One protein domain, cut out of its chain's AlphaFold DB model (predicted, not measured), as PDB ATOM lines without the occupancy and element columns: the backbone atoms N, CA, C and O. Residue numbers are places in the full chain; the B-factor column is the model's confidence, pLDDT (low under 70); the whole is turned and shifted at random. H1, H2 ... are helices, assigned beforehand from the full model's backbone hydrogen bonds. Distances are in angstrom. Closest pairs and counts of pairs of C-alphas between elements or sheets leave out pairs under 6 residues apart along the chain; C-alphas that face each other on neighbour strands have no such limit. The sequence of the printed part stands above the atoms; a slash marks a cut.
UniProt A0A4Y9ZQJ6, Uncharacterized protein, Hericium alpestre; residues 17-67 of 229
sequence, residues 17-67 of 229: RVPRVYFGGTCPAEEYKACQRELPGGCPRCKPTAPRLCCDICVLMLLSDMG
ATOM      1  N   ARG A  17     -21.949  -5.632  -7.248       81.38
ATOM      2  CA  ARG A  17     -21.938  -7.010  -6.753       81.38
ATOM      3  C   ARG A  17     -21.277  -7.099  -5.379       81.38
ATOM      4  O   ARG A  17     -21.731  -7.895  -4.565       81.38
ATOM      5  N   VAL A  18     -20.281  -6.254  -5.103       82.50
ATOM      6  CA  VAL A  18     -19.528  -6.267  -3.838       82.50
ATOM      7  C   VAL A  18     -20.441  -5.969  -2.638       82.50
ATOM      8  O   VAL A  18     -20.527  -6.840  -1.776       82.50
ATOM      9  N   PRO A  19     -21.221  -4.862  -2.588       76.62
ATOM     10  CA  PRO A  19     -22.174  -4.645  -1.501       76.62
ATOM     11  C   PRO A  19     -23.232  -5.747  -1.406       76.62
ATOM     12  O   PRO A  19     -23.631  -6.114  -0.309       76.62
ATOM     13  N   ARG A  20     -23.689  -6.299  -2.538       75.44
ATOM     14  CA  ARG A  20     -24.724  -7.342  -2.541       75.44
ATOM     15  C   ARG A  20     -24.237  -8.646  -1.909       75.44
ATOM     16  O   ARG A  20     -25.008  -9.297  -1.217       75.44
ATOM     17  N   VAL A  21     -22.984  -9.024  -2.151       78.31
ATOM     18  CA  VAL A  21     -22.360 -10.199  -1.526       78.31
ATOM     19  C   VAL A  21     -22.012  -9.902  -0.067       78.31
ATOM     20  O   VAL A  21     -22.321 -10.706   0.802       78.31
ATOM     21  N   TYR A  22     -21.422  -8.735   0.203       78.00
ATOM     22  CA  TYR A  22     -20.914  -8.375   1.527       78.00
ATOM     23  C   TYR A  22     -22.026  -8.143   2.557       78.00
ATOM     24  O   TYR A  22     -21.954  -8.653   3.668       78.00
ATOM     25  N   PHE A  23     -23.076  -7.406   2.190       77.31
ATOM     26  CA  PHE A  23     -24.195  -7.095   3.084       77.31
ATOM     27  C   PHE A  23     -25.343  -8.114   2.991       77.31
ATOM     28  O   PHE A  23     -26.447  -7.823   3.439       77.31
ATOM     29  N   GLY A  24     -25.117  -9.294   2.395       62.41
ATOM     30  CA  GLY A  24     -26.116 -10.371   2.377       62.41
ATOM     31  C   GLY A  24     -27.405 -10.002   1.634       62.41
ATOM     32  O   GLY A  24     -28.510 -10.245   2.109       62.41
ATOM     33  N   GLY A  25     -27.274  -9.388   0.459       55.00
ATOM     34  CA  GLY A  25     -28.373  -8.832  -0.321       55.00
ATOM     35  C   GLY A  25     -29.211  -9.868  -1.073       55.00
ATOM     36  O   GLY A  25     -29.316  -9.804  -2.304       55.00
ATOM     37  N   THR A  26     -29.919 -10.735  -0.357       51.38
ATOM     38  CA  THR A  26     -31.330 -10.894  -0.710       51.38
ATOM     39  C   THR A  26     -32.053  -9.727  -0.053       51.38
ATOM     40  O   THR A  26     -32.613  -9.885   1.024       51.38
ATOM     41  N   CYS A  27     -32.041  -8.538  -0.679       51.16
ATOM     42  CA  CYS A  27     -33.151  -7.611  -0.442       51.16
ATOM     43  C   CYS A  27     -34.403  -8.469  -0.601       51.16
ATOM     44  O   CYS A  27     -34.531  -9.074  -1.673       51.16
ATOM     45  N   PRO A  28     -35.267  -8.603   0.412       52.88
ATOM     46  CA  PRO A  28     -36.466  -9.397   0.254       52.88
ATOM     47  C   PRO A  28     -37.227  -8.732  -0.881       52.88
ATOM     48  O   PRO A  28     -37.687  -7.597  -0.750       52.88
ATOM     49  N   ALA A  29     -37.261  -9.378  -2.049       58.25
ATOM     50  CA  ALA A  29     -37.671  -8.785  -3.327       58.25
ATOM     51  C   ALA A  29     -39.173  -8.424  -3.370       58.25
ATOM     52  O   ALA A  29     -39.748  -8.200  -4.429       58.25
ATOM     53  N   GLU A  30     -39.802  -8.389  -2.202       59.59
ATOM     54  CA  GLU A  30     -41.223  -8.423  -1.927       59.59
ATOM     55  C   GLU A  30     -41.582  -7.532  -0.716       59.59
ATOM     56  O   GLU A  30     -42.748  -7.196  -0.552       59.59
ATOM     57  N   GLU A  31     -40.632  -7.083   0.123       64.62
ATOM     58  CA  GLU A  31     -40.946  -6.292   1.336       64.62
ATOM     59  C   GLU A  31     -41.616  -4.947   1.017       64.62
ATOM     60  O   GLU A  31     -42.479  -4.474   1.758       64.62
ATOM     61  N   TYR A  32     -41.315  -4.360  -0.144       66.00
ATOM     62  CA  TYR A  32     -41.998  -3.154  -0.622       66.00
ATOM     63  C   TYR A  32     -43.499  -3.372  -0.892       66.00
ATOM     64  O   TYR A  32     -44.256  -2.396  -0.940       66.00
ATOM     65  N   LYS A  33     -43.947  -4.628  -1.043       67.31
ATOM     66  CA  LYS A  33     -45.367  -4.998  -1.151       67.31
ATOM     67  C   LYS A  33     -46.068  -4.967   0.210       67.31
ATOM     68  O   LYS A  33     -47.272  -4.742   0.268       67.31
ATOM     69  N   ALA A  34     -45.333  -5.113   1.316       69.31
ATOM     70  CA  ALA A  34     -45.899  -5.025   2.663       69.31
ATOM     71  C   ALA A  34     -46.284  -3.587   3.055       69.31
ATOM     72  O   ALA A  34     -47.180  -3.405   3.876       69.31
ATOM     73  N   CYS A  35     -45.640  -2.578   2.454       71.00
ATOM     74  CA  CYS A  35     -45.897  -1.159   2.714       71.00
ATOM     75  C   CYS A  35     -47.269  -0.691   2.191       71.00
ATOM     76  O   CYS A  35     -47.932   0.108   2.846       71.00
ATOM     77  N   GLN A  36     -47.713  -1.206   1.038       71.56
ATOM     78  CA  GLN A  36     -49.039  -0.944   0.467       71.56
ATOM     79  C   GLN A  36     -49.586  -2.229  -0.159       71.56
ATOM     80  O   GLN A  36     -49.331  -2.513  -1.327       71.56
ATOM     81  N   ARG A  37     -50.336  -3.002   0.637       72.50
ATOM     82  CA  ARG A  37     -50.890  -4.311   0.236       72.50
ATOM     83  C   ARG A  37     -52.023  -4.214  -0.790       72.50
ATOM     84  O   ARG A  37     -52.269  -5.169  -1.511       72.50
ATOM     85  N   GLU A  38     -52.678  -3.059  -0.854       76.50
ATOM     86  CA  GLU A  38     -53.795  -2.759  -1.760       76.50
ATOM     87  C   GLU A  38     -53.346  -2.632  -3.231       76.50
ATOM     88  O   GLU A  38     -54.148  -2.767  -4.152       76.50
ATOM     89  N   LEU A  39     -52.057  -2.355  -3.473       74.75
ATOM     90  CA  LEU A  39     -51.503  -2.151  -4.810       74.75
ATOM     91  C   LEU A  39     -50.782  -3.421  -5.284       74.75
ATOM     92  O   LEU A  39     -49.781  -3.805  -4.674       74.75
ATOM     93  N   PRO A  40     -51.177  -4.029  -6.420       72.56
ATOM     94  CA  PRO A  40     -50.540  -5.250  -6.928       72.56
ATOM     95  C   PRO A  40     -49.050  -5.055  -7.277       72.56
ATOM     96  O   PRO A  40     -48.287  -6.017  -7.329       72.56
ATOM     97  N   GLY A  41     -48.615  -3.805  -7.480       72.94
ATOM     98  CA  GLY A  41     -47.218  -3.433  -7.718       72.94
ATOM     99  C   GLY A  41     -46.414  -3.036  -6.471       72.94
ATOM    100  O   GLY A  41     -45.228  -2.725  -6.615       72.94
ATOM    101  N   GLY A  42     -47.028  -3.033  -5.281       75.81
ATOM    102  CA  GLY A  42     -46.452  -2.501  -4.041       75.81
ATOM    103  C   GLY A  42     -46.252  -0.980  -4.056       75.81
ATOM    104  O   GLY A  42     -46.633  -0.288  -5.001       75.81
ATOM    105  N   CYS A  43     -45.644  -0.439  -2.997       79.69
ATOM    106  CA  CYS A  43     -45.441   1.007  -2.876       79.69
ATOM    107  C   CYS A  43     -44.410   1.511  -3.910       79.69
ATOM    108  O   CYS A  43     -43.260   1.062  -3.877       79.69
ATOM    109  N   PRO A  44     -44.745   2.486  -4.780       74.06
ATOM    110  CA  PRO A  44     -43.840   2.975  -5.826       74.06
ATOM    111  C   PRO A  44     -42.588   3.665  -5.269       74.06
ATOM    112  O   PRO A  44     -41.562   3.706  -5.940       74.06
ATOM    113  N   ARG A  45     -42.649   4.176  -4.033       75.25
ATOM    114  CA  ARG A  45     -41.499   4.777  -3.343       75.25
ATOM    115  C   ARG A  45     -40.572   3.724  -2.727       75.25
ATOM    116  O   ARG A  45     -39.369   3.944  -2.662       75.25
ATOM    117  N   CYS A  46     -41.122   2.600  -2.270       72.75
ATOM    118  CA  CYS A  46     -40.354   1.526  -1.631       72.75
ATOM    119  C   CYS A  46     -39.863   0.477  -2.634       72.75
ATOM    120  O   CYS A  46     -38.953  -0.289  -2.320       72.75
ATOM    121  N   LYS A  47     -40.466   0.418  -3.825       76.06
ATOM    122  CA  LYS A  47     -40.079  -0.513  -4.880       76.06
ATOM    123  C   LYS A  47     -38.640  -0.225  -5.332       76.06
ATOM    124  O   LYS A  47     -38.359   0.896  -5.767       76.06
ATOM    125  N   PRO A  48     -37.732  -1.218  -5.297       71.62
ATOM    126  CA  PRO A  48     -36.390  -1.060  -5.836       71.62
ATOM    127  C   PRO A  48     -36.461  -0.650  -7.308       71.62
ATOM    128  O   PRO A  48     -36.982  -1.381  -8.151       71.62
ATOM    129  N   THR A  49     -35.949   0.536  -7.622       73.44
ATOM    130  CA  THR A  49     -35.861   1.013  -9.002       73.44
ATOM    131  C   THR A  49     -34.536   0.552  -9.585       73.44
ATOM    132  O   THR A  49     -33.475   0.870  -9.044       73.44
ATOM    133  N   ALA A  50     -34.587  -0.202 -10.685       71.75
ATOM    134  CA  ALA A  50     -33.389  -0.568 -11.424       71.75
ATOM    135  C   ALA A  50     -32.706   0.718 -11.925       71.75
ATOM    136  O   ALA A  50     -33.332   1.494 -12.655       71.75
ATOM    137  N   PRO A  51     -31.453   0.999 -11.535       73.75
ATOM    138  CA  PRO A  51     -30.797   2.224 -11.969       73.75
ATOM    139  C   PRO A  51     -30.480   2.143 -13.462       73.75
ATOM    140  O   PRO A  51     -30.074   1.085 -13.941       73.75
ATOM    141  N   ARG A  52     -30.595   3.267 -14.182       74.50
ATOM    142  CA  ARG A  52     -30.349   3.331 -15.640       74.50
ATOM    143  C   ARG A  52     -28.930   2.919 -16.041       74.50
ATOM    144  O   ARG A  52     -28.731   2.393 -17.125       74.50
ATOM    145  N   LEU A  53     -27.956   3.156 -15.165       75.19
ATOM    146  CA  LEU A  53     -26.555   2.778 -15.343       75.19
ATOM    147  C   LEU A  53     -26.105   1.917 -14.163       75.19
ATOM    148  O   LEU A  53     -26.586   2.105 -13.044       75.19
ATOM    149  N   CYS A  54     -25.192   0.973 -14.401       78.00
ATOM    150  CA  CYS A  54     -24.728   0.021 -13.391       78.00
ATOM    151  C   CYS A  54     -23.563   0.565 -12.531       78.00
ATOM    152  O   CYS A  54     -23.765   1.022 -11.413       78.00
ATOM    153  N   CYS A  55     -22.333   0.541 -13.021       81.06
ATOM    154  CA  CYS A  55     -21.171   1.191 -12.401       81.06
ATOM    155  C   CYS A  55     -20.159   1.491 -13.502       81.06
ATOM    156  O   CYS A  55     -20.280   0.901 -14.564       81.06
ATOM    157  N   ASP A  56     -19.167   2.339 -13.263       75.81
ATOM    158  CA  ASP A  56     -18.028   2.589 -14.164       75.81
ATOM    159  C   ASP A  56     -17.468   1.312 -14.829       75.81
ATOM    160  O   ASP A  56     -17.301   1.293 -16.040       75.81
ATOM    161  N   ILE A  57     -17.301   0.198 -14.101       79.44
ATOM    162  CA  ILE A  57     -16.817  -1.073 -14.688       79.44
ATOM    163  C   ILE A  57     -17.779  -1.624 -15.756       79.44
ATOM    164  O   ILE A  57     -17.347  -2.089 -16.807       79.44
ATOM    165  N   CYS A  58     -19.086  -1.585 -15.493       77.12
ATOM    166  CA  CYS A  58     -20.111  -2.092 -16.411       77.12
ATOM    167  C   CYS A  58     -20.509  -1.060 -17.477       77.12
ATOM    168  O   CYS A  58     -20.975  -1.424 -18.548       77.12
ATOM    169  N   VAL A  59     -20.355   0.228 -17.170       76.62
ATOM    170  CA  VAL A  59     -20.688   1.353 -18.042       76.62
ATOM    171  C   VAL A  59     -19.633   1.498 -19.129       76.62
ATOM    172  O   VAL A  59     -20.006   1.851 -20.230       76.62
ATOM    173  N   LEU A  60     -18.366   1.132 -18.901       68.38
ATOM    174  CA  LEU A  60     -17.348   1.100 -19.964       68.38
ATOM    175  C   LEU A  60     -17.707   0.168 -21.138       68.38
ATOM    176  O   LEU A  60     -17.426   0.501 -22.286       68.38
ATOM    177  N   MET A  61     -18.378  -0.957 -20.868       61.34
ATOM    178  CA  MET A  61     -18.931  -1.819 -21.924       61.34
ATOM    179  C   MET A  61     -20.033  -1.091 -22.707       61.34
ATOM    180  O   MET A  61     -20.036  -1.098 -23.929       61.34
ATOM    181  N   LEU A  62     -20.915  -0.383 -21.995       62.75
ATOM    182  CA  LEU A  62     -22.004   0.395 -22.589       62.75
ATOM    183  C   LEU A  62     -21.499   1.626 -23.369       62.75
ATOM    184  O   LEU A  62     -22.076   2.001 -24.381       62.75
ATOM    185  N   LEU A  63     -20.419   2.259 -22.901       65.75
ATOM    186  CA  LEU A  63     -19.752   3.386 -23.555       65.75
ATOM    187  C   LEU A  63     -19.067   2.937 -24.849       65.75
ATOM    188  O   LEU A  63     -19.141   3.656 -25.840       65.75
ATOM    189  N   SER A  64     -18.489   1.729 -24.862       64.19
ATOM    190  CA  SER A  64     -17.942   1.116 -26.080       64.19
ATOM    191  C   SER A  64     -19.038   0.888 -27.131       64.19
ATOM    192  O   SER A  64     -18.846   1.247 -28.289       64.19
ATOM    193  N   ASP A  65     -20.216   0.401 -26.718       62.88
ATOM    194  CA  ASP A  65     -21.386   0.233 -27.601       62.88
ATOM    195  C   ASP A  65     -21.959   1.573 -28.108       62.88
ATOM    196  O   ASP A  65     -22.547   1.633 -29.186       62.88
ATOM    197  N   MET A  66     -21.770   2.665 -27.358       64.31
ATOM    198  CA  MET A  66     -22.149   4.031 -27.755       64.31
ATOM    199  C   MET A  66     -21.042   4.783 -28.520       64.31
ATOM    200  O   MET A  66     -21.193   5.975 -28.786       64.31
ATOM    201  N   GLY A  67     -19.929   4.124 -28.868       60.91
ATOM    202  CA  GLY A  67     -18.821   4.730 -29.619       60.91
ATOM    203  C   GLY A  67     -17.966   5.724 -28.821       60.91
ATOM    204  O   GLY A  67     -17.165   6.453 -29.403       60.91
TER     205      GLY A  67
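This is residues 17 to 67 of the 229 residues of an uncharacterized protein of Hericium alpestre (UniProt A0A4Y9ZQJ6). Picture a flat, open hook of chain: from H1, which lies off to one side, it runs out to H2 near one end of the longest axis, folds back after H2, and returns through a long stretch with no named element, residues 36 to 55, to H3 at the other end. The three short helices are apart from one another, and residues 18 to 24, of which 18 to 22 belong to H1, and residues 56 to 61, which belong to H3, stand free. The printed part has 51 residues, with H1, H2 and H3 in that order and no named strand; the class is all helix, with 21 residues in named elements. It is extended, radius of gyration of the C-alphas 15.3 A, spanning 45 by 26 by 12 A.

Start at H1, residues 17 to 22, which is apart from H2, residues 31 to 35, and from H3, residues 56 to 65. H2 and H3 are apart too. In H1 every O i to N i+4 pair is within hydrogen-bond range; in H3 4 of 6 are, in H2 0 of 1, beside 1 of 2 O i to N i+3 pairs.

Find C-alpha 17 at (-21.938, -7.010, -6.753); H1 runs 8.5 A from there. H2 measures 7.3 A. H3 runs 14.0 A to C-alpha 65 at (-21.386, 0.233, -27.601).

Look at the C-alphas of Glu 38 and Gly 67, the two farthest apart, 45.3 A. The printed part has no cut; the link H2 to H3 is long. Confidence is under 70 at residues 24 to 34 and 60 to 67.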